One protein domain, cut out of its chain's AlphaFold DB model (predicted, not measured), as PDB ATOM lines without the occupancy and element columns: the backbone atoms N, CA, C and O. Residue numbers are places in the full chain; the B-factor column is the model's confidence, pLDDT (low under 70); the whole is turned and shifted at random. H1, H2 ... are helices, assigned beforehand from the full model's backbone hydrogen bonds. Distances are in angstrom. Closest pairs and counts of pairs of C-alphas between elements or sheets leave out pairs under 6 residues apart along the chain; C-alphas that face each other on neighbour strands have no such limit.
ATOM      1  N   LEU A   2     106.802 -18.699 141.222       89.44
ATOM      2  CA  LEU A   2     105.823 -17.682 140.798       89.44
ATOM      3  C   LEU A   2     105.042 -18.025 139.510       89.44
ATOM      4  O   LEU A   2     103.819 -18.066 139.531       89.44
ATOM      5  N   ARG A   3     105.729 -18.355 138.407       92.44
ATOM      6  CA  ARG A   3     105.064 -18.708 137.131       92.44
ATOM      7  C   ARG A   3     104.086 -19.878 137.239       92.44
ATOM      8  O   ARG A   3     103.100 -19.911 136.514       92.44
ATOM      9  N   ARG A   4     104.367 -20.839 138.123       93.62
ATOM     10  CA  ARG A   4     103.459 -21.960 138.380       93.62
ATOM     11  C   ARG A   4     102.177 -21.455 139.041       93.62
ATOM     12  O   ARG A   4     101.108 -21.734 138.518       93.62
ATOM     13  N   ALA A   5     102.307 -20.679 140.117       93.00
ATOM     14  CA  ALA A   5     101.161 -20.125 140.831       93.00
ATOM     15  C   ALA A   5     100.279 -19.265 139.910       93.00
ATOM     16  O   ALA A   5      99.064 -19.397 139.941       93.00
ATOM     17  N   LEU A   6     100.880 -18.460 139.024       93.50
ATOM     18  CA  LEU A   6     100.141 -17.662 138.034       93.50
ATOM     19  C   LEU A   6      99.394 -18.533 137.003       93.50
ATOM     20  O   LEU A   6      98.258 -18.231 136.652       93.50
ATOM     21  N   ALA A   7      99.991 -19.640 136.549       94.06
ATOM     22  CA  ALA A   7      99.321 -20.578 135.646       94.06
ATOM     23  C   ALA A   7      98.162 -21.334 136.325       94.06
ATOM     24  O   ALA A   7      97.140 -21.602 135.693       94.06
ATOM     25  N   GLU A   8      98.315 -21.689 137.603       93.44
ATOM     26  CA  GLU A   8      97.267 -22.325 138.409       93.44
ATOM     27  C   GLU A   8      96.117 -21.351 138.707       93.44
ATOM     28  O   GLU A   8      94.951 -21.719 138.547       93.44
ATOM     29  N   ASP A   9      96.435 -20.099 139.039       93.69
ATOM     30  CA  ASP A   9      95.468 -19.010 139.192       93.69
ATOM     31  C   ASP A   9      94.661 -18.799 137.907       93.69
ATOM     32  O   ASP A   9      93.431 -18.779 137.947       93.69
ATOM     33  N   GLU A  10      95.329 -18.720 136.752       93.56
ATOM     34  CA  GLU A  10      94.648 -18.594 135.464       93.56
ATOM     35  C   GLU A  10      93.728 -19.793 135.193       93.56
ATOM     36  O   GLU A  10      92.600 -19.626 134.722       93.56
ATOM     37  N   ARG A  11      94.171 -21.011 135.526       94.00
ATOM     38  CA  ARG A  11      93.352 -22.220 135.369       94.00
ATOM     39  C   ARG A  11      92.096 -22.186 136.238       94.00
ATOM     40  O   ARG A  11      91.048 -22.650 135.783       94.00
ATOM     41  N   ALA A  12      92.216 -21.706 137.474       94.00
ATOM     42  CA  ALA A  12      91.151 -21.728 138.474       94.00
ATOM     43  C   ALA A  12      90.194 -20.530 138.367       94.00
ATOM     44  O   ALA A  12      88.996 -20.672 138.615       94.00
ATOM     45  N   HIS A  13      90.706 -19.361 137.986       93.50
ATOM     46  CA  HIS A  13      90.000 -18.081 138.069       93.50
ATOM     47  C   HIS A  13      89.898 -17.337 136.731       93.50
ATOM     48  O   HIS A  13      89.215 -16.317 136.654       93.50
ATOM     49  N   GLY A  14      90.526 -17.852 135.673       91.31
ATOM     50  CA  GLY A  14      90.622 -17.183 134.380       91.31
ATOM     51  C   GLY A  14      91.741 -16.141 134.331       91.31
ATOM     52  O   GLY A  14      92.412 -15.847 135.321       91.31
ATOM     53  N   VAL A  15      91.952 -15.578 133.140       91.12
ATOM     54  CA  VAL A  15      93.039 -14.626 132.868       91.12
ATOM     55  C   VAL A  15      92.941 -13.405 133.782       91.12
ATOM     56  O   VAL A  15      91.917 -12.725 133.811       91.12
ATOM     57  N   GLY A  16      94.026 -13.105 134.499       84.81
ATOM     58  CA  GLY A  16      94.094 -11.953 135.402       84.81
ATOM     59  C   GLY A  16      93.422 -12.166 136.766       84.81
ATOM     60  O   GLY A  16      93.409 -11.242 137.576       84.81
ATOM     61  N   GLY A  17      92.854 -13.348 137.023       86.94
ATOM     62  CA  GLY A  17      92.236 -13.708 138.298       86.94
ATOM     63  C   GLY A  17      93.197 -14.425 139.251       86.94
ATOM     64  O   GLY A  17      94.258 -14.887 138.846       86.94
ATOM     65  N   GLY A  18      92.792 -14.544 140.518       90.69
ATOM     66  CA  GLY A  18      93.495 -15.341 141.529       90.69
ATOM     67  C   GLY A  18      94.404 -14.553 142.476       90.69
ATOM     68  O   GLY A  18      94.658 -13.356 142.303       90.69
ATOM     69  N   ALA A  19      94.824 -15.224 143.548       90.81
ATOM     70  CA  ALA A  19      95.526 -14.598 144.665       90.81
ATOM     71  C   ALA A  19      96.992 -14.281 144.341       90.81
ATOM     72  O   ALA A  19      97.484 -13.226 144.741       90.81
ATOM     73  N   ALA A  20      97.684 -15.154 143.606       88.00
ATOM     74  CA  ALA A  20      99.047 -14.907 143.155       88.00
ATOM     75  C   ALA A  20      99.078 -13.772 142.123       88.00
ATOM     76  O   ALA A  20      99.925 -12.884 142.223       88.00
ATOM     77  N   THR A  21      98.116 -13.734 141.198       86.31
ATOM     78  CA  THR A  21      97.981 -12.630 140.238       86.31
ATOM     79  C   THR A  21      97.762 -11.293 140.950       86.31
ATOM     80  O   THR A  21      98.447 -10.313 140.656       86.31
ATOM     81  N   ALA A  22      96.862 -11.254 141.941       88.38
ATOM     82  CA  ALA A  22      96.611 -10.053 142.734       88.38
ATOM     83  C   ALA A  22      97.829  -9.627 143.575       88.38
ATOM     84  O   ALA A  22      98.118  -8.435 143.673       88.38
ATOM     85  N   ALA A  23      98.550 -10.586 144.162       89.38
ATOM     86  CA  ALA A  23      99.718 -10.316 144.999       89.38
ATOM     87  C   ALA A  23     100.919  -9.789 144.202       89.38
ATOM     88  O   ALA A  23     101.691  -8.987 144.721       89.38
ATOM     89  N   CYS A  24     101.085 -10.232 142.954       85.75
ATOM     90  CA  CYS A  24     102.229  -9.857 142.125       85.75
ATOM     91  C   CYS A  24     102.024  -8.563 141.336       85.75
ATOM     92  O   CYS A  24     103.007  -7.955 140.921       85.75
ATOM     93  N   GLY A  25     100.778  -8.120 141.141       80.06
ATOM     94  CA  GLY A  25     100.490  -6.855 140.468       80.06
ATOM     95  C   GLY A  25     101.176  -6.754 139.100       80.06
ATOM     96  O   GLY A  25     101.020  -7.634 138.256       80.06
ATOM     97  N   SER A  26     101.948  -5.686 138.877       78.62
ATOM     98  CA  SER A  26     102.683  -5.467 137.623       78.62
ATOM     99  C   SER A  26     103.775  -6.505 137.356       78.62
ATOM    100  O   SER A  26     103.990  -6.859 136.200       78.62
ATOM    101  N   ASP A  27     104.417  -7.035 138.400       78.31
ATOM    102  CA  ASP A  27     105.556  -7.958 138.281       78.31
ATOM    103  C   ASP A  27     105.127  -9.326 137.727       78.31
ATOM    104  O   ASP A  27     105.942 -10.092 137.207       78.31
ATOM    105  N   ALA A  28     103.826  -9.636 137.795       75.06
ATOM    106  CA  ALA A  28     103.261 -10.820 137.164       75.06
ATOM    107  C   ALA A  28     103.503 -10.827 135.647       75.06
ATOM    108  O   ALA A  28     103.795 -11.885 135.099       75.06
ATOM    109  N   LEU A  29     103.431  -9.661 134.989       73.50
ATOM    110  CA  LEU A  29     103.536  -9.538 133.529       73.50
ATOM    111  C   LEU A  29     104.933  -9.885 133.003       73.50
ATOM    112  O   LEU A  29     105.050 -10.440 131.912       73.50
ATOM    113  N   ASP A  30     105.975  -9.607 133.788       81.19
ATOM    114  CA  ASP A  30     107.358  -9.941 133.435       81.19
ATOM    115  C   ASP A  30     107.635 -11.444 133.581       81.19
ATOM    116  O   ASP A  30     108.463 -12.015 132.869       81.19
ATOM    117  N   ALA A  31     106.930 -12.108 134.503       81.94
ATOM    118  CA  ALA A  31     107.096 -13.530 134.768       81.94
ATOM    119  C   ALA A  31     106.187 -14.411 133.895       81.94
ATOM    120  O   ALA A  31     106.597 -15.500 133.496       81.94
ATOM    121  N   TYR A  32     104.952 -13.996 133.633       88.62
ATOM    122  CA  TYR A  32     103.915 -14.808 133.005       88.62
ATOM    123  C   TYR A  32     102.964 -13.912 132.213       88.62
ATOM    124  O   TYR A  32     102.311 -13.025 132.765       88.62
ATOM    125  N   ALA A  33     102.867 -14.153 130.906       89.31
ATOM    126  CA  ALA A  33     101.974 -13.360 130.076       89.31
ATOM    127  C   ALA A  33     100.510 -13.720 130.398       89.31
ATOM    128  O   ALA A  33     100.175 -14.905 130.425       89.31
ATOM    129  N   PRO A  34      99.607 -12.746 130.600       87.88
ATOM    130  CA  PRO A  34      98.192 -13.040 130.788       87.88
ATOM    131  C   PRO A  34      97.644 -13.883 129.629       87.88
ATOM    132  O   PRO A  34      97.798 -13.525 128.459       87.88
ATOM    133  N   GLY A  35      97.001 -15.005 129.944       91.62
ATOM    134  CA  GLY A  35      96.488 -15.946 128.958       91.62
ATOM    135  C   GLY A  35      97.518 -16.957 128.459       91.62
ATOM    136  O   GLY A  35      97.219 -17.658 127.493       91.62
ATOM    137  N   GLU A  36      98.730 -17.038 129.023       94.62
ATOM    138  CA  GLU A  36      99.772 -17.942 128.515       94.62
ATOM    139  C   GLU A  36      99.322 -19.413 128.558       94.62
ATOM    140  O   GLU A  36      99.585 -20.155 127.610       94.62
ATOM    141  N   LEU A  37      98.589 -19.842 129.594       95.25
ATOM    142  CA  LEU A  37      98.018 -21.192 129.667       95.25
ATOM    143  C   LEU A  37      96.837 -21.337 128.704       95.25
ATOM    144  O   LEU A  37      96.813 -22.273 127.901       95.25
ATOM    145  N   THR A  38      95.877 -20.417 128.772       95.12
ATOM    146  CA  THR A  38      94.610 -20.444 128.027       95.12
ATOM    147  C   THR A  38      94.837 -20.429 126.519       95.12
ATOM    148  O   THR A  38      94.151 -21.131 125.780       95.12
ATOM    149  N   ASN A  39      95.835 -19.675 126.058       95.56
ATOM    150  CA  ASN A  39      96.194 -19.574 124.645       95.56
ATOM    151  C   ASN A  39      97.187 -20.660 124.197       95.56
ATOM    152  O   ASN A  39      97.557 -20.717 123.023       95.56
ATOM    153  N   SER A  40      97.643 -21.525 125.107       95.00
ATOM    154  CA  SER A  40      98.515 -22.646 124.759       95.00
ATOM    155  C   SER A  40      97.716 -23.864 124.268       95.00
ATOM    156  O   SER A  40      96.538 -24.022 124.594       95.00
ATOM    157  N   PRO A  41      98.374 -24.829 123.597       95.56
ATOM    158  CA  PRO A  41      97.783 -26.142 123.310       95.56
ATOM    159  C   PRO A  41      97.382 -26.953 124.558       95.56
ATOM    160  O   PRO A  41      96.822 -28.041 124.435       95.56
ATOM    161  N   TYR A  42      97.700 -26.458 125.756       94.69
ATOM    162  CA  TYR A  42      97.517 -27.128 127.037       94.69
ATOM    163  C   TYR A  42      96.454 -26.451 127.913       94.69
ATOM    164  O   TYR A  42      96.426 -26.695 129.113       94.69
ATOM    165  N   ALA A  43      95.565 -25.628 127.345       92.00
ATOM    166  CA  ALA A  43      94.559 -24.857 128.089       92.00
ATOM    167  C   ALA A  43      93.731 -25.680 129.104       92.00
ATOM    168  O   ALA A  43      93.349 -25.189 130.162       92.00
ATOM    169  N   THR A  44      93.472 -26.959 128.811       90.44
ATOM    170  CA  THR A  44      92.734 -27.893 129.688       90.44
ATOM    171  C   THR A  44      93.641 -28.865 130.457       90.44
ATOM    172  O   THR A  44      93.167 -29.745 131.184       90.44
ATOM    173  N   ARG A  45      94.954 -28.728 130.283       92.38
ATOM    174  CA  ARG A  45      96.007 -29.633 130.751       92.38
ATOM    175  C   ARG A  45      97.124 -28.847 131.426       92.38
ATOM    176  O   ARG A  45      98.242 -28.773 130.914       92.38
ATOM    177  N   VAL A  46      96.808 -28.259 132.579       93.75
ATOM    178  CA  VAL A  46      97.773 -27.464 133.353       93.75
ATOM    179  C   VAL A  46      99.028 -28.270 133.685       93.75
ATOM    180  O   VAL A  46     100.125 -27.741 133.574       93.75
ATOM    181  N   GLU A  47      98.903 -29.573 133.950       94.50
ATOM    182  CA  GLU A  47     100.051 -30.442 134.208       94.50
ATOM    183  C   GLU A  47     101.010 -30.501 133.004       94.50
ATOM    184  O   GLU A  47     102.219 -30.345 133.148       94.50
ATOM    185  N   ALA A  48     100.471 -30.601 131.783       94.69
ATOM    186  CA  ALA A  48     101.271 -30.607 130.564       94.69
ATOM    187  C   ALA A  48     101.879 -29.227 130.276       94.69
ATOM    188  O   ALA A  48     103.013 -29.144 129.801       94.69
ATOM    189  N   PHE A  49     101.146 -28.149 130.577       96.31
ATOM    190  CA  PHE A  49     101.667 -26.789 130.481       96.31
ATOM    191  C   PHE A  49     102.864 -26.591 131.411       96.31
ATOM    192  O   PHE A  49     103.924 -26.170 130.946       96.31
ATOM    193  N   LEU A  50     102.718 -26.938 132.694       95.19
ATOM    194  CA  LEU A  50     103.769 -26.794 133.697       95.19
ATOM    195  C   LEU A  50     105.032 -27.530 133.251       95.19
ATOM    196  O   LEU A  50     106.066 -26.890 133.054       95.19
TER     197      LEU A  50
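AT A GLANCE: This is residues 2 to 50 of the 228 residues of an uncharacterized protein of Ostreococcus lucimarinus (strain CCE9901) (UniProt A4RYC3). Start at residue 2 and you see a helix, H1, in the middle of a small rounded body, with the short H2 and H3 on one side of it and the short H4 on the other side. H1 and H2 form a helical hairpin, and a long stretch with no named element, residues 32 to 45, leads from H3 across to H4. The printed part has 49 residues with four named helices, H1, H2, H3 and H4 in that order, and no named strand; its class is all helix. It is compact, with a radius of gyration of the C-alphas of 9.5 A and spans of 26 by 18 by 14 A.

IN THESE COORDINATES: Find C-alpha 2 at (105.823, -17.682, 140.798); from there H1, residues 2 to 13, runs 16.1 A to C-alpha 13 at (90.000, -18.081, 138.069). H2 is residues 19 to 24, 8.6 A long, and H3 is residues 27 to 31, 6.8 A. H4, residues 46 to 50, measures 6.0 A and ends at C-alpha 50, (103.769, -26.794, 133.697).

HOW THE PARTS SIT: Begin with H1, the hub. It touches H2, closest at the C-alphas of Leu 6 and Thr 21, 5.9 A, at a steep tilt of 42 degrees, opposite ways. It touches H4, closest at the C-alphas of Arg 4 and Leu 50, 6.7 A. With residues 2 to 6 alone it only just touches H3, with 3 pairs of C-alphas within 8 A, the closest being Arg 3 and Ala 31 at 6.0 A. H2 and H3 are close but not clearly touching, and H4 is apart from both. In H1, H2 and H4 every O i to N i+4 pair is within hydrogen-bond range; in H3 it is 0 of 1, beside 2 of 2 O i to N i+3 pairs.

THE WHOLE: Look at Ala 23 and Pro 41, whose C-alphas are the two farthest apart, 26.9 A. The printed part has no cut; the links H1 to H2 and H2 to H3 are tight, and H3 to H4 is long. The mean pLDDT of the printed part is 90.1, and no printed residue is under 70.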